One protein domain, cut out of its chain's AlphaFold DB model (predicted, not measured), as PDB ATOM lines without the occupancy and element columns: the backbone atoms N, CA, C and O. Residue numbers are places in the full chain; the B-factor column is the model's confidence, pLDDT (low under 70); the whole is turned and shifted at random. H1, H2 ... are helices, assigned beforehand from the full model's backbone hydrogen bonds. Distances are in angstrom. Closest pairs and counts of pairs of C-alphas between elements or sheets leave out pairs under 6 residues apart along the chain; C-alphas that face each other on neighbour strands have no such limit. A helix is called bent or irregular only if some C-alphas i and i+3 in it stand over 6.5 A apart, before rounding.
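This is residues 2 to 148 of the 151 residues of an uncharacterized protein of Bacteroidales bacterium (UniProt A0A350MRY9). One long helix, H6, forms the core and has helices on four sides: H7 folds back along it as a hairpin, H4 crosses it on the side opposite H7, and H3 and H5 cross it on the two remaining, opposite sides. H2 lies beyond H3, H8 turns off at the end of H7, and H1 stays away from H6 and packs on H8 with residues 3 to 7. The printed part has 147 residues with nine named helices, H1 to H9 in order, and no named strand; its class is all helix. It is compact and rounded, with a radius of gyration of the C-alphas of 14.3 A and spans of 40 by 34 by 27 A.

H1, residues 2 to 16, begins at C-alpha 2 (-28.790, 3.139, -27.288) and is 21.1 A long. H2 is residues 25 to 30, H3 residues 44 to 51 and H4 residues 56 to 62. H5, residues 68 to 83, is 20.6 A long and irregular: C-alphas 74 and 77 are 7.1 A apart. H6, residues 90 to 107, begins at C-alpha 90 (-13.740, 15.592, -31.287) and is 25.8 A long. H7, residues 113 to 130, is 25.9 A long. H8 is residues 133 to 142, and H9, residues 145 to 148, ends at C-alpha 148 (-29.644, 10.202, -39.373).

H6 is the hub, touching five helices. H6 and H7 form a helical hairpin at a shallow tilt of 32 degrees, opposite ways; their closest C-alphas, of Ser 90 and Leu 126, are 5.9 A apart. H3 touches residues 94 to 101 of H6 at a steep tilt of 54 degrees, closest at C-alphas 51 and 98, 4.5 A. H4 touches residues 92 to 99 of H6 at a steep tilt of 47 degrees, closest at C-alphas 56 and 95, 4.7 A. H5 touches residues 96 to 100 of H6, about perpendicular at 74 degrees, closest at C-alphas 72 and 99, 6.4 A. H8 only just touches H6, with 3 pairs of C-alphas within 8 A, closest at C-alphas 139 and 90, 6.4 A. H2 and H3 only just touch, with 3 pairs, closest at C-alphas 27 and 50, 6.3 A. H1 touches H8 with residues 3 to 7 alone, closest at C-alphas 4 and 140, 6.3 A, and is apart from H6. H9 only just touches H1, with 3 pairs, closest at C-alphas 145 and 6, 6.7 A. Each O i to N i+4 pair is within hydrogen-bond range in H1, H3, H4, H6, H7 and H8; H2 has 1 of 2 and H5 9 of 12, and H9 is too short for such a pair.

The two C-alphas farthest apart, of Asp 2 and Gly 113, are 41.7 A apart. The printed part has no cut. The link from H2 to H3, residues 31 to 43, is long. Mean pLDDT of the printed part is 90.1; residues 19 to 21 and 144 to 148 are under 70.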
ATOM      1  N   ASP A   2     -28.449   3.195 -25.863       79.44
ATOM      2  CA  ASP A   2     -28.790   3.139 -27.288       79.44
ATOM      3  C   ASP A   2     -27.835   3.972 -28.171       79.44
ATOM      4  O   ASP A   2     -27.283   3.457 -29.136       79.44
ATOM      5  N   ASP A   3     -27.487   5.196 -27.756       84.38
ATOM      6  CA  ASP A   3     -26.663   6.120 -28.567       84.38
ATOM      7  C   ASP A   3     -25.261   5.593 -28.883       84.38
ATOM      8  O   ASP A   3     -24.765   5.740 -29.995       84.38
ATOM      9  N   LYS A   4     -24.611   4.911 -27.926       87.12
ATOM     10  CA  LYS A   4     -23.298   4.295 -28.172       87.12
ATOM     11  C   LYS A   4     -23.397   3.183 -29.212       87.12
ATOM     12  O   LYS A   4     -22.502   3.065 -30.042       87.12
ATOM     13  N   LYS A   5     -24.451   2.365 -29.150       90.12
ATOM     14  CA  LYS A   5     -24.669   1.293 -30.122       90.12
ATOM     15  C   LYS A   5     -24.946   1.891 -31.500       90.12
ATOM     16  O   LYS A   5     -24.235   1.548 -32.430       90.12
ATOM     17  N   LYS A   6     -25.874   2.848 -31.593       90.12
ATOM     18  CA  LYS A   6     -26.174   3.588 -32.828       90.12
ATOM     19  C   LYS A   6     -24.930   4.239 -33.433       90.12
ATOM     20  O   LYS A   6     -24.720   4.157 -34.635       90.12
ATOM     21  N   PHE A   7     -24.064   4.828 -32.605       90.62
ATOM     22  CA  PHE A   7     -22.825   5.435 -33.092       90.62
ATOM     23  C   PHE A   7     -21.870   4.390 -33.656       90.62
ATOM     24  O   PHE A   7     -21.303   4.581 -34.722       90.62
ATOM     25  N   VAL A   8     -21.700   3.268 -32.957       92.69
ATOM     26  CA  VAL A   8     -20.874   2.162 -33.447       92.69
ATOM     27  C   VAL A   8     -21.452   1.570 -34.735       92.69
ATOM     28  O   VAL A   8     -20.686   1.314 -35.662       92.69
ATOM     29  N   ASP A   9     -22.771   1.401 -34.823       92.50
ATOM     30  CA  ASP A   9     -23.460   0.932 -36.029       92.50
ATOM     31  C   ASP A   9     -23.181   1.903 -37.204       92.50
ATOM     32  O   ASP A   9     -22.678   1.474 -38.242       92.50
ATOM     33  N   TYR A  10     -23.314   3.218 -36.986       91.69
ATOM     34  CA  TYR A  10     -22.938   4.271 -37.947       91.69
ATOM     35  C   TYR A  10     -21.468   4.196 -38.405       91.69
ATOM     36  O   TYR A  10     -21.174   4.311 -39.598       91.69
ATOM     37  N   LEU A  11     -20.519   3.983 -37.484       93.06
ATOM     38  CA  LEU A  11     -19.103   3.846 -37.848       93.06
ATOM     39  C   LEU A  11     -18.863   2.604 -38.720       93.06
ATOM     40  O   LEU A  11     -18.086   2.657 -39.676       93.06
ATOM     41  N   ASN A  12     -19.526   1.488 -38.401       92.62
ATOM     42  CA  ASN A  12     -19.420   0.243 -39.165       92.62
ATOM     43  C   ASN A  12     -19.994   0.389 -40.574       92.62
ATOM     44  O   ASN A  12     -19.361  -0.051 -41.537       92.62
ATOM     45  N   GLU A  13     -21.154   1.029 -40.709       91.69
ATOM     46  CA  GLU A  13     -21.774   1.298 -42.006       91.69
ATOM     47  C   GLU A  13     -20.841   2.104 -42.909       91.69
ATOM     48  O   GLU A  13     -20.585   1.697 -44.044       91.69
ATOM     49  N   ASN A  14     -20.250   3.185 -42.395       91.00
ATOM     50  CA  ASN A  14     -19.296   3.986 -43.159       91.00
ATOM     51  C   ASN A  14     -18.023   3.202 -43.499       91.00
ATOM     52  O   ASN A  14     -17.620   3.162 -44.661       91.00
ATOM     53  N   ALA A  15     -17.423   2.501 -42.532       89.19
ATOM     54  CA  ALA A  15     -16.206   1.722 -42.764       89.19
ATOM     55  C   ALA A  15     -16.394   0.600 -43.804       89.19
ATOM     56  O   ALA A  15     -15.467   0.295 -44.563       89.19
ATOM     57  N   SER A  16     -17.591   0.005 -43.872       87.75
ATOM     58  CA  SER A  16     -17.915  -1.055 -44.836       87.75
ATOM     59  C   SER A  16     -17.823  -0.589 -46.295       87.75
ATOM     60  O   SER A  16     -17.457  -1.378 -47.166       87.75
ATOM     61  N   ARG A  17     -18.055   0.707 -46.557       84.44
ATOM     62  CA  ARG A  17     -18.007   1.309 -47.900       84.44
ATOM     63  C   ARG A  17     -16.591   1.393 -48.472       84.44
ATOM     64  O   ARG A  17     -16.437   1.504 -49.685       84.44
ATOM     65  N   TYR A  18     -15.563   1.333 -47.622       74.88
ATOM     66  CA  TYR A  18     -14.180   1.641 -48.006       74.88
ATOM     67  C   TYR A  18     -13.205   0.460 -47.913       74.88
ATOM     68  O   TYR A  18     -12.041   0.624 -48.260       74.88
ATOM     69  N   GLY A  19     -13.657  -0.731 -47.498       67.06
ATOM     70  CA  GLY A  19     -12.845  -1.956 -47.514       67.06
ATOM     71  C   GLY A  19     -11.574  -1.871 -46.654       67.06
ATOM     72  O   GLY A  19     -10.473  -1.692 -47.165       67.06
ATOM     73  N   CYS A  20     -11.701  -2.048 -45.336       62.59
ATOM     74  CA  CYS A  20     -10.585  -1.951 -44.381       62.59
ATOM     75  C   CYS A  20      -9.699  -3.214 -44.336       62.59
ATOM     76  O   CYS A  20      -9.619  -3.912 -43.316       62.59
ATOM     77  N   PHE A  21      -9.018  -3.530 -45.433       58.47
ATOM     78  CA  PHE A  21      -8.070  -4.638 -45.479       58.47
ATOM     79  C   PHE A  21      -6.681  -4.099 -45.100       58.47
ATOM     80  O   PHE A  21      -6.128  -3.274 -45.809       58.47
ATOM     81  N   PHE A  22      -6.134  -4.559 -43.966       76.38
ATOM     82  CA  PHE A  22      -4.789  -4.229 -43.438       76.38
ATOM     83  C   PHE A  22      -4.603  -2.886 -42.703       76.38
ATOM     84  O   PHE A  22      -3.671  -2.145 -42.980       76.38
ATOM     85  N   VAL A  23      -5.416  -2.629 -41.674       88.25
ATOM     86  CA  VAL A  23      -5.155  -1.554 -40.692       88.25
ATOM     87  C   VAL A  23      -4.774  -2.082 -39.315       88.25
ATOM     88  O   VAL A  23      -5.129  -3.212 -38.951       88.25
ATOM     89  N   HIS A  24      -4.083  -1.243 -38.542       94.25
ATOM     90  CA  HIS A  24      -3.679  -1.503 -37.168       94.25
ATOM     91  C   HIS A  24      -4.881  -1.980 -36.322       94.25
ATOM     92  O   HIS A  24      -5.973  -1.410 -36.421       94.25
ATOM     93  N   PRO A  25      -4.719  -2.992 -35.441       94.12
ATOM     94  CA  PRO A  25      -5.824  -3.542 -34.647       94.12
ATOM     95  C   PRO A  25      -6.576  -2.493 -33.822       94.12
ATOM     96  O   PRO A  25      -7.787  -2.579 -33.654       94.12
ATOM     97  N   GLY A  26      -5.863  -1.469 -33.353       94.94
ATOM     98  CA  GLY A  26      -6.437  -0.329 -32.641       94.94
ATOM     99  C   GLY A  26      -7.383   0.542 -33.468       94.94
ATOM    100  O   GLY A  26      -8.325   1.087 -32.910       94.94
ATOM    101  N   ILE A  27      -7.173   0.638 -34.785       94.88
ATOM    102  CA  ILE A  27      -8.128   1.294 -35.687       94.88
ATOM    103  C   ILE A  27      -9.377   0.421 -35.816       94.88
ATOM    104  O   ILE A  27     -10.486   0.916 -35.668       94.88
ATOM    105  N   LYS A  28      -9.218  -0.900 -35.976       93.12
ATOM    106  CA  LYS A  28     -10.364  -1.829 -36.023       93.12
ATOM    107  C   LYS A  28     -11.185  -1.825 -34.731       93.12
ATOM    108  O   LYS A  28     -12.399  -1.963 -34.793       93.12
ATOM    109  N   ALA A  29     -10.545  -1.641 -33.576       95.19
ATOM    110  CA  ALA A  29     -11.213  -1.582 -32.272       95.19
ATOM    111  C   ALA A  29     -12.209  -0.409 -32.148       95.19
ATOM    112  O   ALA A  29     -13.183  -0.497 -31.402       95.19
ATOM    113  N   VAL A  30     -12.039   0.659 -32.935       94.75
ATOM    114  CA  VAL A  30     -13.013   1.760 -32.997       94.75
ATOM    115  C   VAL A  30     -14.386   1.270 -33.475       94.75
ATOM    116  O   VAL A  30     -15.406   1.732 -32.970       94.75
ATOM    117  N   LEU A  31     -14.423   0.260 -34.350       92.62
ATOM    118  CA  LEU A  31     -15.658  -0.354 -34.853       92.62
ATOM    119  C   LEU A  31     -16.384  -1.226 -33.818       92.62
ATOM    120  O   LEU A  31     -17.506  -1.657 -34.060       92.62
ATOM    121  N   SER A  32     -15.783  -1.479 -32.654       92.56
ATOM    122  CA  SER A  32     -16.473  -2.038 -31.483       92.56
ATOM    123  C   SER A  32     -16.682  -0.996 -30.376       92.56
ATOM    124  O   SER A  32     -17.111  -1.325 -29.268       92.56
ATOM    125  N   GLY A  33     -16.391   0.279 -30.660       92.25
ATOM    126  CA  GLY A  33     -16.480   1.386 -29.712       92.25
ATOM    127  C   GLY A  33     -15.373   1.399 -28.654       92.25
ATOM    128  O   GLY A  33     -15.566   2.021 -27.601       92.25
ATOM    129  N   ASP A  34     -14.250   0.711 -28.896       94.31
ATOM    130  CA  ASP A  34     -13.038   0.794 -28.080       94.31
ATOM    131  C   ASP A  34     -12.010   1.735 -28.722       94.31
ATOM    132  O   ASP A  34     -11.197   1.366 -29.569       94.31
ATOM    133  N   PHE A  35     -12.028   2.977 -28.254       94.38
ATOM    134  CA  PHE A  35     -11.118   4.028 -28.696       94.38
ATOM    135  C   PHE A  35      -9.774   4.033 -27.948       94.38
ATOM    136  O   PHE A  35      -8.844   4.739 -28.343       94.38
ATOM    137  N   SER A  36      -9.639   3.250 -26.869       94.38
ATOM    138  CA  SER A  36      -8.441   3.260 -26.014       94.38
ATOM    139  C   SER A  36      -7.206   2.686 -26.715       94.38
ATOM    140  O   SER A  36      -6.071   2.974 -26.329       94.38
ATOM    141  N   LYS A  37      -7.428   1.887 -27.764       95.00
ATOM    142  CA  LYS A  37      -6.404   1.145 -28.508       95.00
ATOM    143  C   LYS A  37      -5.834   1.894 -29.708       95.00
ATOM    144  O   LYS A  37      -4.957   1.345 -30.373       95.00
ATOM    145  N   LEU A  38      -6.299   3.113 -29.992       96.56
ATOM    146  CA  LEU A  38      -5.782   3.918 -31.100       96.56
ATOM    147  C   LEU A  38      -4.241   4.031 -31.024       96.56
ATOM    148  O   LEU A  38      -3.710   4.383 -29.959       96.56
ATOM    149  N   PRO A  39      -3.506   3.741 -32.116       96.75
ATOM    150  CA  PRO A  39      -2.046   3.787 -32.113       96.75
ATOM    151  C   PRO A  39      -1.546   5.217 -31.894       96.75
ATOM    152  O   PRO A  39      -2.148   6.167 -32.383       96.75
ATOM    153  N   GLU A  40      -0.451   5.389 -31.156       96.50
ATOM    154  CA  GLU A  40       0.175   6.708 -30.971       96.50
ATOM    155  C   GLU A  40       0.791   7.237 -32.271       96.50
ATOM    156  O   GLU A  40       0.680   8.422 -32.579       96.50
ATOM    157  N   HIS A  41       1.364   6.333 -33.063       95.12
ATOM    158  CA  HIS A  41       1.968   6.620 -34.357       95.12
ATOM    159  C   HIS A  41       1.235   5.822 -35.446       95.12
ATOM    160  O   HIS A  41       1.619   4.682 -35.715       95.12
ATOM    161  N   PRO A  42       0.146   6.360 -36.025       95.50
ATOM    162  CA  PRO A  42      -0.568   5.689 -37.104       95.50
ATOM    163  C   PRO A  42       0.295   5.669 -38.371       95.50
ATOM    164  O   PRO A  42       1.039   6.616 -38.643       95.50
ATOM    165  N   SER A  43       0.166   4.611 -39.168       94.50
ATOM    166  CA  SER A  43       0.606   4.647 -40.563       94.50
ATOM    167  C   SER A  43      -0.269   5.598 -41.390       94.50
ATOM    168  O   SER A  43      -1.317   6.064 -40.930       94.50
ATOM    169  N   ASP A  44       0.144   5.877 -42.630       92.75
ATOM    170  CA  ASP A  44      -0.676   6.689 -43.531       92.75
ATOM    171  C   ASP A  44      -2.039   6.012 -43.807       92.75
ATOM    172  O   ASP A  44      -3.062   6.687 -43.868       92.75
ATOM    173  N   ASP A  45      -2.097   4.678 -43.869       92.56
ATOM    174  CA  ASP A  45      -3.359   3.953 -44.069       92.56
ATOM    175  C   ASP A  45      -4.245   3.947 -42.818       92.56
ATOM    176  O   ASP A  45      -5.468   4.055 -42.922       92.56
ATOM    177  N   ASP A  46      -3.644   3.904 -41.626       94.94
ATOM    178  CA  ASP A  46      -4.383   3.898 -40.361       94.94
ATOM    179  C   ASP A  46      -5.215   5.168 -40.166       94.94
ATOM    180  O   ASP A  46      -6.396   5.086 -39.818       94.94
ATOM    181  N   TRP A  47      -4.625   6.348 -40.391       95.50
ATOM    182  CA  TRP A  47      -5.369   7.597 -40.212       95.50
ATOM    183  C   TRP A  47      -6.405   7.791 -41.319       95.50
ATOM    184  O   TRP A  47      -7.498   8.265 -41.020       95.50
ATOM    185  N   ARG A  48      -6.107   7.394 -42.568       94.88
ATOM    186  CA  ARG A  48      -7.057   7.485 -43.691       94.88
ATOM    187  C   ARG A  48      -8.294   6.646 -43.429       94.88
ATOM    188  O   ARG A  48      -9.410   7.108 -43.645       94.88
ATOM    189  N   VAL A  49      -8.101   5.420 -42.949       94.75
ATOM    190  CA  VAL A  49      -9.212   4.531 -42.619       94.75
ATOM    191  C   VAL A  49     -10.006   5.065 -41.440       94.75
ATOM    192  O   VAL A  49     -11.228   5.112 -41.527       94.75
ATOM    193  N   LEU A  50      -9.342   5.525 -40.373       96.19
ATOM    194  CA  LEU A  50     -10.039   6.162 -39.257       96.19
ATOM    195  C   LEU A  50     -10.879   7.351 -39.736       96.19
ATOM    196  O   LEU A  50     -12.037   7.475 -39.349       96.19
ATOM    197  N   ALA A  51     -10.314   8.203 -40.593       96.62
ATOM    198  CA  ALA A  51     -10.980   9.375 -41.147       96.62
ATOM    199  C   ALA A  51     -12.297   9.014 -41.847       96.62
ATOM    200  O   ALA A  51     -13.297   9.689 -41.647       96.62
ATOM    201  N   LEU A  52     -12.296   7.921 -42.613       95.62
ATOM    202  CA  LEU A  52     -13.434   7.439 -43.397       95.62
ATOM    203  C   LEU A  52     -14.510   6.696 -42.591       95.62
ATOM    204  O   LEU A  52     -15.534   6.322 -43.156       95.62
ATOM    205  N   MET A  53     -14.313   6.473 -41.287       95.25
ATOM    206  CA  MET A  53     -15.357   5.883 -40.436       95.25
ATOM    207  C   MET A  53     -16.503   6.855 -40.140       95.25
ATOM    208  O   MET A  53     -17.536   6.435 -39.631       95.25
ATOM    209  N   VAL A  54     -16.333   8.141 -40.447       94.44
ATOM    210  CA  VAL A  54     -17.397   9.140 -40.377       94.44
ATOM    211  C   VAL A  54     -17.702   9.676 -41.768       94.44
ATOM    212  O   VAL A  54     -16.810   9.816 -42.604       94.44
ATOM    213  N   ASP A  55     -18.959  10.032 -41.997       93.75
ATOM    214  CA  ASP A  55     -19.366  10.835 -43.143       93.75
ATOM    215  C   ASP A  55     -19.139  12.318 -42.826       93.75
ATOM    216  O   ASP A  55     -20.005  13.009 -42.286       93.75
ATOM    217  N   GLY A  56     -17.935  12.810 -43.125       94.25
ATOM    218  CA  GLY A  56     -17.584  14.202 -42.854       94.25
ATOM    219  C   GLY A  56     -18.378  15.215 -43.682       94.25
ATOM    220  O   GLY A  56     -18.459  16.367 -43.262       94.25
ATOM    221  N   TYR A  57     -18.988  14.820 -44.808       94.56
ATOM    222  CA  TYR A  57     -19.869  15.710 -45.570       94.56
ATOM    223  C   TYR A  57     -21.169  15.948 -44.800       94.56
ATOM    224  O   TYR A  57     -21.481  17.094 -44.477       94.56
ATOM    225  N   ALA A  58     -21.866  14.868 -44.435       92.31
ATOM    226  CA  ALA A  58     -23.118  14.949 -43.685       92.31
ATOM    227  C   ALA A  58     -22.921  15.630 -42.319       92.31
ATOM    228  O   ALA A  58     -23.668  16.536 -41.947       92.31
ATOM    229  N   LEU A  59     -21.860  15.254 -41.595       92.25
ATOM    230  CA  LEU A  59     -21.571  15.823 -40.279       92.25
ATOM    231  C   LEU A  59     -21.232  17.317 -40.325       92.25
ATOM    232  O   LEU A  59     -21.604  18.048 -39.407       92.25
ATOM    233  N   SER A  60     -20.525  17.781 -41.359       92.75
ATOM    234  CA  SER A  60     -20.189  19.203 -41.507       92.75
ATOM    235  C   SER A  60     -21.448  20.062 -41.653       92.75
ATOM    236  O   SER A  60     -21.583  21.089 -40.986       92.75
ATOM    237  N   GLU A  61     -22.402  19.609 -42.467       90.81
ATOM    238  CA  GLU A  61     -23.676  20.297 -42.674       90.81
ATOM    239  C   GLU A  61     -24.519  20.330 -41.392       90.81
ATOM    240  O   GLU A  61     -24.937  21.398 -40.944       90.81
ATOM    241  N   GLN A  62     -24.699  19.181 -40.741       87.75
ATOM    242  CA  GLN A  62     -25.542  19.058 -39.547       87.75
ATOM    243  C   GLN A  62     -25.006  19.826 -38.337       87.75
ATOM    244  O   GLN A  62     -25.779  20.361 -37.544       87.75
ATOM    245  N   LEU A  63     -23.682  19.896 -38.182       88.25
ATOM    246  CA  LEU A  63     -23.057  20.674 -37.111       88.25
ATOM    247  C   LEU A  63     -23.012  22.180 -37.420       88.25
ATOM    248  O   LEU A  63     -22.493  22.947 -36.608       88.25
ATOM    249  N   GLY A  64     -23.543  22.611 -38.571       91.06
ATOM    250  CA  GLY A  64     -23.554  24.011 -38.989       91.06
ATOM    251  C   GLY A  64     -22.167  24.552 -39.347       91.06
ATOM    252  O   GLY A  64     -21.947  25.758 -39.268       91.06
ATOM    253  N   LEU A  65     -21.228  23.675 -39.719       90.56
ATOM    254  CA  LEU A  65     -19.868  24.047 -40.134       90.56
ATOM    255  C   LEU A  65     -19.823  24.520 -41.599       90.56
ATOM    256  O   LEU A  65     -18.867  25.179 -42.012       90.56
ATOM    257  N   GLY A  66     -20.880  24.222 -42.361       92.19
ATOM    258  CA  GLY A  66     -21.017  24.549 -43.776       92.19
ATOM    259  C   GLY A  66     -20.529  23.422 -44.687       92.19
ATOM    260  O   GLY A  66     -20.386  22.274 -44.265       92.19
ATOM    261  N   GLU A  67     -20.289  23.754 -45.955       94.12
ATOM    262  CA  GLU A  67     -19.729  22.820 -46.936       94.12
ATOM    263  C   GLU A  67     -18.312  22.395 -46.515       94.12
ATOM    264  O   GLU A  67     -17.506  23.224 -46.090       94.12
ATOM    265  N   LEU A  68     -18.018  21.095 -46.601       94.25
ATOM    266  CA  LEU A  68     -16.787  20.508 -46.067       94.25
ATOM    267  C   LEU A  68     -15.519  21.115 -46.688       94.25
ATOM    268  O   LEU A  68     -14.545  21.369 -45.978       94.25
ATOM    269  N   GLY A  69     -15.507  21.312 -48.006       91.69
ATOM    270  CA  GLY A  69     -14.402  21.925 -48.737       91.69
ATOM    271  C   GLY A  69     -14.110  23.339 -48.249       91.69
ATOM    272  O   GLY A  69     -12.956  23.655 -47.955       91.69
ATOM    273  N   ASP A  70     -15.137  24.167 -48.093       92.88
ATOM    274  CA  ASP A  70     -15.034  25.520 -47.551       92.88
ATOM    275  C   ASP A  70     -14.616  25.527 -46.076       92.88
ATOM    276  O   ASP A  70     -13.704  26.268 -45.702       92.88
ATOM    277  N   TYR A  71     -15.215  24.673 -45.242       92.38
ATOM    278  CA  TYR A  71     -14.817  24.505 -43.843       92.38
ATOM    279  C   TYR A  71     -13.326  24.157 -43.734       92.38
ATOM    280  O   TYR A  71     -12.573  24.812 -43.008       92.38
ATOM    281  N   LEU A  72     -12.859  23.190 -44.525       92.50
ATOM    282  CA  LEU A  72     -11.460  22.776 -44.537       92.50
ATOM    283  C   LEU A  72     -10.541  23.886 -45.063       92.50
ATOM    284  O   LEU A  72      -9.576  24.252 -44.397       92.50
ATOM    285  N   THR A  73     -10.813  24.401 -46.263       89.62
ATOM    286  CA  THR A  73      -9.856  25.218 -47.028       89.62
ATOM    287  C   THR A  73      -9.916  26.708 -46.730       89.62
ATOM    288  O   THR A  73      -8.922  27.393 -46.959       89.62
ATOM    289  N   LYS A  74     -11.039  27.218 -46.215       90.88
ATOM    290  CA  LYS A  74     -11.212  28.646 -45.903       90.88
ATOM    291  C   LYS A  74     -11.203  28.936 -44.409       90.88
ATOM    292  O   LYS A  74     -10.973  30.082 -44.040       90.88
ATOM    293  N   GLN A  75     -11.452  27.935 -43.562       89.69
ATOM    294  CA  GLN A  75     -11.544  28.144 -42.118       89.69
ATOM    295  C   GLN A  75     -10.424  27.415 -41.383       89.69
ATOM    296  O   GLN A  75      -9.461  28.047 -40.949       89.69
ATOM    297  N   VAL A  76     -10.513  26.090 -41.254       89.44
ATOM    298  CA  VAL A  76      -9.706  25.410 -40.237       89.44
ATOM    299  C   VAL A  76      -8.257  25.208 -40.657       89.44
ATOM    300  O   VAL A  76      -7.361  25.445 -39.849       89.44
ATOM    301  N   LEU A  77      -7.988  24.798 -41.903       89.50
ATOM    302  CA  LEU A  77      -6.607  24.627 -42.354       89.50
ATOM    303  C   LEU A  77      -5.852  25.968 -42.384       89.50
ATOM    304  O   LEU A  77      -4.762  26.013 -41.820       89.50
ATOM    305  N   PRO A  78      -6.391  27.070 -42.947       91.75
ATOM    306  CA  PRO A  78      -5.742  28.377 -42.843       91.75
ATOM    307  C   PRO A  78      -5.489  28.810 -41.396       91.75
ATOM    308  O   PRO A  78      -4.367  29.191 -41.075       91.75
ATOM    309  N   GLN A  79      -6.485  28.678 -40.511       90.44
ATOM    310  CA  GLN A  79      -6.334  29.038 -39.100       90.44
ATOM    311  C   GLN A  79      -5.216  28.235 -38.428       90.44
ATOM    312  O   GLN A  79      -4.401  28.803 -37.699       90.44
ATOM    313  N   TYR A  80      -5.141  26.933 -38.696       90.81
ATOM    314  CA  TYR A  80      -4.067  26.089 -38.196       90.81
ATOM    315  C   TYR A  80      -2.698  26.520 -38.741       90.81
ATOM    316  O   TYR A  80      -1.753  26.682 -37.974       90.81
ATOM    317  N   LEU A  81      -2.588  26.767 -40.048       89.44
ATOM    318  CA  LEU A  81      -1.330  27.170 -40.680       89.44
ATOM    319  C   LEU A  81      -0.834  28.550 -40.219       89.44
ATOM    320  O   LEU A  81       0.374  28.790 -40.234       89.44
ATOM    321  N   GLU A  82      -1.748  29.444 -39.839       92.44
ATOM    322  CA  GLU A  82      -1.440  30.794 -39.360       92.44
ATOM    323  C   GLU A  82      -1.140  30.837 -37.854       92.44
ATOM    324  O   GLU A  82      -0.199  31.503 -37.430       92.44
ATOM    325  N   SER A  83      -1.928  30.130 -37.040       91.06
ATOM    326  CA  SER A  83      -1.941  30.298 -35.577       91.06
ATOM    327  C   SER A  83      -1.638  29.029 -34.778       91.06
ATOM    328  O   SER A  83      -1.515  29.091 -33.555       91.06
ATOM    329  N   GLY A  84      -1.548  27.868 -35.431       88.25
ATOM    330  CA  GLY A  84      -1.434  26.562 -34.773       88.25
ATOM    331  C   GLY A  84      -2.703  26.124 -34.032       88.25
ATOM    332  O   GLY A  84      -2.691  25.116 -33.326       88.25
ATOM    333  N   LEU A  85      -3.808  26.866 -34.156       89.69
ATOM    334  CA  LEU A  85      -5.062  26.533 -33.491       89.69
ATOM    335  C   LEU A  85      -5.788  25.406 -34.229       89.69
ATOM    336  O   LEU A  85      -5.956  25.432 -35.446       89.69
ATOM    337  N   LEU A  86      -6.250  24.424 -33.457       87.88
ATOM    338  CA  LEU A  86      -7.037  23.289 -33.930       87.88
ATOM    339  C   LEU A  86      -8.412  23.281 -33.265       87.88
ATOM    340  O   LEU A  86      -8.500  23.675 -32.096       87.88
ATOM    341  N   PRO A  87      -9.442  22.709 -33.916       88.75
ATOM    342  CA  PRO A  87     -10.760  22.562 -33.326       88.75
ATOM    343  C   PRO A  87     -10.741  21.907 -31.950       88.75
ATOM    344  O   PRO A  87      -9.901  21.055 -31.628       88.75
ATOM    345  N   ASP A  88     -11.714  22.300 -31.138       87.56
ATOM    346  CA  ASP A  88     -11.863  21.823 -29.771       87.56
ATOM    347  C   ASP A  88     -12.996  20.822 -29.585       87.56
ATOM    348  O   ASP A  88     -13.254  20.403 -28.458       87.56
ATOM    349  N   LYS A  89     -13.647  20.364 -30.652       91.06
ATOM    350  CA  LYS A  89     -14.599  19.250 -30.579       91.06
ATOM    351  C   LYS A  89     -14.029  18.029 -31.285       91.06
ATOM    352  O   LYS A  89     -13.403  18.147 -32.332       91.06
ATOM    353  N   SER A  90     -14.245  16.845 -30.709       94.25
ATOM    354  CA  SER A  90     -13.740  15.592 -31.287       94.25
ATOM    355  C   SER A  90     -14.311  15.344 -32.686       94.25
ATOM    356  O   SER A  90     -13.561  14.943 -33.566       94.25
ATOM    357  N   LEU A  91     -15.595  15.650 -32.916       93.38
ATOM    358  CA  LEU A  91     -16.199  15.536 -34.250       93.38
ATOM    359  C   LEU A  91     -15.594  16.515 -35.247       93.38
ATOM    360  O   LEU A  91     -15.268  16.100 -36.345       93.38
ATOM    361  N   GLU A  92     -15.375  17.774 -34.873       94.19
ATOM    362  CA  GLU A  92     -14.738  18.756 -35.763       94.19
ATOM    363  C   GLU A  92     -13.320  18.314 -36.169       94.19
ATOM    364  O   GLU A  92     -12.945  18.410 -37.334       94.19
ATOM    365  N   LEU A  93     -12.553  17.736 -35.235       95.44
ATOM    366  CA  LEU A  93     -11.247  17.135 -35.539       95.44
ATOM    367  C   LEU A  93     -11.367  15.930 -36.483       95.44
ATOM    368  O   LEU A  93     -10.549  15.775 -37.388       95.44
ATOM    369  N   TRP A  94     -12.376  15.078 -36.289       96.88
ATOM    370  CA  TRP A  94     -12.607  13.910 -37.141       96.88
ATOM    371  C   TRP A  94     -13.065  14.314 -38.552       96.88
ATOM    372  O   TRP A  94     -12.557  13.783 -39.535       96.88
ATOM    373  N   ILE A  95     -13.939  15.316 -38.660       96.19
ATOM    374  CA  ILE A  95     -14.396  15.920 -39.920       96.19
ATOM    375  C   ILE A  95     -13.221  16.551 -40.666       96.19
ATOM    376  O   ILE A  95     -13.093  16.358 -41.873       96.19
ATOM    377  N   PHE A  96     -12.318  17.242 -39.964       95.75
ATOM    378  CA  PHE A  96     -11.091  17.736 -40.585       95.75
ATOM    379  C   PHE A  96     -10.272  16.573 -41.150       95.75
ATOM    380  O   PHE A  96      -9.872  16.609 -42.314       95.75
ATOM    381  N   LEU A  97     -10.035  15.527 -40.349       96.88
ATOM    382  CA  LEU A  97      -9.264  14.363 -40.782       96.88
ATOM    383  C   LEU A  97      -9.888  13.718 -42.034       96.88
ATOM    384  O   LEU A  97      -9.171  13.401 -42.984       96.88
ATOM    385  N   PHE A  98     -11.220  13.607 -42.075       97.25
ATOM    386  CA  PHE A  98     -11.978  13.180 -43.253       97.25
ATOM    387  C   PHE A  98     -11.741  14.109 -44.450       97.25
ATOM    388  O   PHE A  98     -11.397  13.638 -45.533       97.25
ATOM    389  N   GLY A  99     -11.838  15.427 -44.265       96.44
ATOM    390  CA  GLY A  99     -11.573  16.413 -45.314       96.44
ATOM    391  C   GLY A  99     -10.167  16.288 -45.912       96.44
ATOM    392  O   GLY A  99     -10.010  16.316 -47.134       96.44
ATOM    393  N   MET A 100      -9.148  16.064 -45.080       96.25
ATOM    394  CA  MET A 100      -7.775  15.831 -45.548       96.25
ATOM    395  C   MET A 100      -7.634  14.511 -46.303       96.25
ATOM    396  O   MET A 100      -6.949  14.472 -47.326       96.25
ATOM    397  N   GLN A 101      -8.321  13.453 -45.861       95.88
ATOM    398  CA  GLN A 101      -8.383  12.186 -46.591       95.88
ATOM    399  C   GLN A 101      -8.999  12.387 -47.980       95.88
ATOM    400  O   GLN A 101      -8.432  11.938 -48.979       95.88
ATOM    401  N   ARG A 102     -10.129  13.104 -48.064       95.00
ATOM    402  CA  ARG A 102     -10.778  13.411 -49.342       95.00
ATOM    403  C   ARG A 102      -9.865  14.234 -50.233       95.00
ATOM    404  O   ARG A 102      -9.725  13.914 -51.408       95.00
ATOM    405  N   ARG A 103      -9.211  15.258 -49.686       93.38
ATOM    406  CA  ARG A 103      -8.261  16.098 -50.420       93.38
ATOM    407  C   ARG A 103      -7.122  15.272 -51.014       93.38
ATOM    408  O   ARG A 103      -6.832  15.424 -52.195       93.38
ATOM    409  N   GLU A 104      -6.518  14.377 -50.236       94.25
ATOM    410  CA  GLU A 104      -5.473  13.476 -50.735       94.25
ATOM    411  C   GLU A 104      -5.989  12.582 -51.873       94.25
ATOM    412  O   GLU A 104      -5.362  12.492 -52.930       94.25
ATOM    413  N   HIS A 105      -7.175  11.994 -51.695       93.50
ATOM    414  CA  HIS A 105      -7.815  11.165 -52.713       93.50
ATOM    415  C   HIS A 105      -8.089  11.932 -54.015       93.50
ATOM    416  O   HIS A 105      -7.780  11.428 -55.091       93.50
ATOM    417  N   TRP A 106      -8.640  13.147 -53.936       91.94
ATOM    418  CA  TRP A 106      -8.975  13.956 -55.112       91.94
ATOM    419  C   TRP A 106      -7.741  14.511 -55.831       91.94
ATOM    420  O   TRP A 106      -7.756  14.636 -57.052       91.94
ATOM    421  N   ILE A 107      -6.668  14.829 -55.098       92.50
ATOM    422  CA  ILE A 107      -5.392  15.251 -55.699       92.50
ATOM    423  C   ILE A 107      -4.657  14.043 -56.313       92.50
ATOM    424  O   ILE A 107      -3.865  14.210 -57.240       92.50
ATOM    425  N   GLY A 108      -4.915  12.827 -55.823       92.69
ATOM    426  CA  GLY A 108      -4.329  11.591 -56.347       92.69
ATOM    427  C   GLY A 108      -2.860  11.390 -55.966       92.69
ATOM    428  O   GLY A 108      -2.157  10.617 -56.616       92.69
ATOM    429  N   ARG A 109      -2.372  12.085 -54.933       91.94
ATOM    430  CA  ARG A 109      -1.008  11.931 -54.405       91.94
ATOM    431  C   ARG A 109      -0.981  12.127 -52.888       91.94
ATOM    432  O   ARG A 109      -1.836  12.859 -52.389       91.94
ATOM    433  N   PRO A 110      -0.003  11.540 -52.174       92.81
ATOM    434  CA  PRO A 110       0.125  11.700 -50.731       92.81
ATOM    435  C   PRO A 110       0.223  13.163 -50.290       92.81
ATOM    436  O   PRO A 110       0.784  14.001 -51.001       92.81
ATOM    437  N   LEU A 111      -0.284  13.459 -49.093       92.69
ATOM    438  CA  LEU A 111      -0.051  14.748 -48.444       92.69
ATOM    439  C   LEU A 111       1.427  14.902 -48.066       92.69
ATOM    440  O   LEU A 111       2.080  13.952 -47.628       92.69
ATOM    441  N   GLU A 112       1.939  16.126 -48.174       92.81
ATOM    442  CA  GLU A 112       3.339  16.469 -47.905       92.81
ATOM    443  C   GLU A 112       3.448  17.786 -47.127       92.81
ATOM    444  O   GLU A 112       2.495  18.565 -47.041       92.81
ATOM    445  N   GLY A 113       4.626  18.036 -46.546       93.31
ATOM    446  CA  GLY A 113       4.927  19.268 -45.816       93.31
ATOM    447  C   GLY A 113       3.901  19.586 -44.725       93.31
ATOM    448  O   GLY A 113       3.481  18.702 -43.976       93.31
ATOM    449  N   LYS A 114       3.468  20.850 -44.679       91.38
ATOM    450  CA  LYS A 114       2.557  21.362 -43.645       91.38
ATOM    451  C   LYS A 114       1.197  20.661 -43.609       91.38
ATOM    452  O   LYS A 114       0.617  20.523 -42.539       91.38
ATOM    453  N   ASP A 115       0.698  20.176 -44.748       91.00
ATOM    454  CA  ASP A 115      -0.563  19.424 -44.787       91.00
ATOM    455  C   ASP A 115      -0.419  18.074 -44.057       91.00
ATOM    456  O   ASP A 115      -1.315  17.656 -43.322       91.00
ATOM    457  N   LYS A 116       0.734  17.403 -44.213       93.25
ATOM    458  CA  LYS A 116       1.032  16.149 -43.501       93.25
ATOM    459  C   LYS A 116       1.269  16.383 -42.007       93.25
ATOM    460  O   LYS A 116       0.877  15.554 -41.188       93.25
ATOM    461  N   GLU A 117       1.891  17.502 -41.645       93.44
ATOM    462  CA  GLU A 117       2.052  17.927 -40.248       93.44
ATOM    463  C   GLU A 117       0.692  18.188 -39.587       93.44
ATOM    464  O   GLU A 117       0.421  17.620 -38.528       93.44
ATOM    465  N   ALA A 118      -0.209  18.905 -40.270       92.81
ATOM    466  CA  ALA A 118      -1.572  19.154 -39.799       92.81
ATOM    467  C   ALA A 118      -2.319  17.849 -39.490       92.81
ATOM    468  O   ALA A 118      -2.888  17.692 -38.410       92.81
ATOM    469  N   VAL A 119      -2.272  16.870 -40.404       95.19
ATOM    470  CA  VAL A 119      -2.898  15.552 -40.198       95.19
ATOM    471  C   VAL A 119      -2.351  14.851 -38.954       95.19
ATOM    472  O   VAL A 119      -3.130  14.307 -38.169       95.19
ATOM    473  N   ARG A 120      -1.029  14.877 -38.737       95.38
ATOM    474  CA  ARG A 120      -0.400  14.253 -37.560       95.38
ATOM    475  C   ARG A 120      -0.864  14.901 -36.259       95.38
ATOM    476  O   ARG A 120      -1.190  14.189 -35.309       95.38
ATOM    477  N   GLU A 121      -0.918  16.226 -36.211       95.25
ATOM    478  CA  GLU A 121      -1.347  16.948 -35.012       95.25
ATOM    479  C   GLU A 121      -2.838  16.770 -34.727       95.25
ATOM    480  O   GLU A 121      -3.225  16.516 -33.583       95.25
ATOM    481  N   ILE A 122      -3.675  16.803 -35.765       95.50
ATOM    482  CA  ILE A 122      -5.116  16.559 -35.652       95.50
ATOM    483  C   ILE A 122      -5.382  15.146 -35.164       95.50
ATOM    484  O   ILE A 122      -6.149  14.967 -34.217       95.50
ATOM    485  N   TYR A 123      -4.724  14.150 -35.759       97.19
ATOM    486  CA  TYR A 123      -4.833  12.771 -35.305       97.19
ATOM    487  C   TYR A 123      -4.419  12.649 -33.835       97.19
ATOM    488  O   TYR A 123      -5.141  12.047 -33.042       97.19
ATOM    489  N   SER A 124      -3.292  13.253 -33.446       96.62
ATOM    490  CA  SER A 124      -2.805  13.219 -32.065       96.62
ATOM    491  C   SER A 124      -3.819  13.833 -31.090       96.62
ATOM    492  O   SER A 124      -4.196  13.196 -30.101       96.62
ATOM    493  N   LYS A 125      -4.352  15.024 -31.400       95.69
ATOM    494  CA  LYS A 125      -5.366  15.708 -30.579       95.69
ATOM    495  C   LYS A 125      -6.675  14.914 -30.519       95.69
ATOM    496  O   LYS A 125      -7.276  14.802 -29.447       95.69
ATOM    497  N   LEU A 126      -7.109  14.337 -31.640       96.31
ATOM    498  CA  LEU A 126      -8.292  13.480 -31.709       96.31
ATOM    499  C   LEU A 126      -8.104  12.232 -30.842       96.31
ATOM    500  O   LEU A 126      -8.933  11.967 -29.977       96.31
ATOM    501  N   ARG A 127      -6.985  11.517 -30.995       96.88
ATOM    502  CA  ARG A 127      -6.643  10.341 -30.188       96.88
ATOM    503  C   ARG A 127      -6.674  10.654 -28.697       96.88
ATOM    504  O   ARG A 127      -7.344   9.949 -27.952       96.88
ATOM    505  N   GLN A 128      -6.001  11.720 -28.260       95.38
ATOM    506  CA  GLN A 128      -5.993  12.124 -26.849       95.38
ATOM    507  C   GLN A 128      -7.410  12.354 -26.307       95.38
ATOM    508  O   GLN A 128      -7.710  12.015 -25.164       95.38
ATOM    509  N   ARG A 129      -8.308  12.917 -27.124       94.12
ATOM    510  CA  ARG A 129      -9.711  13.123 -26.739       94.12
ATOM    511  C   ARG A 129     -10.503  11.827 -26.714       94.12
ATOM    512  O   ARG A 129     -11.298  11.637 -25.803       94.12
ATOM    513  N   LEU A 130     -10.287  10.949 -27.684       93.81
ATOM    514  CA  LEU A 130     -10.973   9.663 -27.777       93.81
ATOM    515  C   LEU A 130     -10.497   8.654 -26.717       93.81
ATOM    516  O   LEU A 130     -11.207   7.700 -26.415       93.81
ATOM    517  N   GLN A 131      -9.343   8.883 -26.091       92.31
ATOM    518  CA  GLN A 131      -8.879   8.106 -24.939       92.31
ATOM    519  C   GLN A 131      -9.581   8.467 -23.622       92.31
ATOM    520  O   GLN A 131      -9.481   7.707 -22.661       92.31
ATOM    521  N   ASP A 132     -10.299   9.592 -23.560       91.50
ATOM    522  CA  ASP A 132     -11.083   9.999 -22.393       91.50
ATOM    523  C   ASP A 132     -12.550   9.549 -22.556       91.50
ATOM    524  O   ASP A 132     -13.283  10.116 -23.377       91.50
ATOM    525  N   PRO A 133     -13.035   8.582 -21.748       89.00
ATOM    526  CA  PRO A 133     -14.406   8.087 -21.846       89.00
ATOM    527  C   PRO A 133     -15.472   9.179 -21.701       89.00
ATOM    528  O   PRO A 133     -16.542   9.076 -22.300       89.00
ATOM    529  N   LYS A 134     -15.200  10.247 -20.935       88.75
ATOM    530  CA  LYS A 134     -16.148  11.360 -20.784       88.75
ATOM    531  C   LYS A 134     -16.288  12.127 -22.092       88.75
ATOM    532  O   LYS A 134     -17.406  12.423 -22.505       88.75
ATOM    533  N   LYS A 135     -15.171  12.412 -22.765       88.31
ATOM    534  CA  LYS A 135     -15.170  13.103 -24.063       88.31
ATOM    535  C   LYS A 135     -15.792  12.250 -25.161       88.31
ATOM    536  O   LYS A 135     -16.506  12.793 -25.997       88.31
ATOM    537  N   VAL A 136     -15.578  10.934 -25.132       87.81
ATOM    538  CA  VAL A 136     -16.255   9.992 -26.038       87.81
ATOM    539  C   VAL A 136     -17.768  10.028 -25.828       87.81
ATOM    540  O   VAL A 136     -18.505  10.161 -26.796       87.81
ATOM    541  N   ASN A 137     -18.245   9.991 -24.582       87.00
ATOM    542  CA  ASN A 137     -19.682  10.085 -24.307       87.00
ATOM    543  C   ASN A 137     -20.273  11.428 -24.764       87.00
ATOM    544  O   ASN A 137     -21.344  11.445 -25.357       87.00
ATOM    545  N   VAL A 138     -19.571  12.547 -24.539       86.88
ATOM    546  CA  VAL A 138     -19.996  13.866 -25.047       86.88
ATOM    547  C   VAL A 138     -20.082  13.867 -26.574       86.88
ATOM    548  O   VAL A 138     -21.054  14.370 -27.124       86.88
ATOM    549  N   MET A 139     -19.093  13.284 -27.254       88.75
ATOM    550  CA  MET A 139     -19.070  13.166 -28.712       88.75
ATOM    551  C   MET A 139     -20.257  12.346 -29.232       88.75
ATOM    552  O   MET A 139     -20.983  12.815 -30.101       88.75
ATOM    553  N   ILE A 140     -20.482  11.159 -28.666       87.25
ATOM    554  CA  ILE A 140     -21.585  10.267 -29.050       87.25
ATOM    555  C   ILE A 140     -22.929  10.974 -28.863       87.25
ATOM    556  O   ILE A 140     -23.738  10.992 -29.778       87.25
ATOM    557  N   ASN A 141     -23.136  11.623 -27.717       83.06
ATOM    558  CA  ASN A 141     -24.400  12.292 -27.406       83.06
ATOM    559  C   ASN A 141     -24.611  13.598 -28.190       83.06
ATOM    560  O   ASN A 141     -25.726  14.113 -28.232       83.06
ATOM    561  N   SER A 142     -23.547  14.175 -28.761       76.75
ATOM    562  CA  SER A 142     -23.659  15.359 -29.623       76.75
ATOM    563  C   SER A 142     -24.236  15.030 -31.001       76.75
ATOM    564  O   SER A 142     -24.754  15.922 -31.666       76.75
ATOM    565  N   LEU A 143     -24.200  13.754 -31.388       71.38
ATOM    566  CA  LEU A 143     -24.917  13.221 -32.535       71.38
ATOM    567  C   LEU A 143     -26.277  12.749 -32.026       71.38
ATOM    568  O   LEU A 143     -26.374  11.731 -31.344       71.38
ATOM    569  N   ARG A 144     -27.349  13.480 -32.320       63.88
ATOM    570  CA  ARG A 144     -28.699  12.938 -32.139       63.88
ATOM    571  C   ARG A 144     -28.953  11.947 -33.266       63.88
ATOM    572  O   ARG A 144     -29.545  12.314 -34.264       63.88
ATOM    573  N   ILE A 145     -28.450  10.717 -33.140       52.41
ATOM    574  CA  ILE A 145     -28.402   9.741 -34.250       52.41
ATOM    575  C   ILE A 145     -29.797   9.415 -34.828       52.41
ATOM    576  O   ILE A 145     -29.899   8.988 -35.971       52.41
ATOM    577  N   ASP A 146     -30.878   9.706 -34.099       50.53
ATOM    578  CA  ASP A 146     -32.254   9.629 -34.617       50.53
ATOM    579  C   ASP A 146     -32.518  10.569 -35.819       50.53
ATOM    580  O   ASP A 146     -33.411  10.300 -36.615       50.53
ATOM    581  N   ASP A 147     -31.715  11.620 -36.008       48.88
ATOM    582  CA  ASP A 147     -31.794  12.547 -37.150       48.88
ATOM    583  C   ASP A 147     -31.079  12.012 -38.421       48.88
ATOM    584  O   ASP A 147     -30.924  12.737 -39.404       48.88
ATOM    585  N   TYR A 148     -30.592  10.761 -38.397       51.22
ATOM    586  CA  TYR A 148     -29.644  10.202 -39.373       51.22
ATOM    587  C   TYR A 148     -30.151   8.934 -40.077       51.22
ATOM    588  O   TYR A 148     -29.343   8.228 -40.684       51.22
TER     589      TYR A 148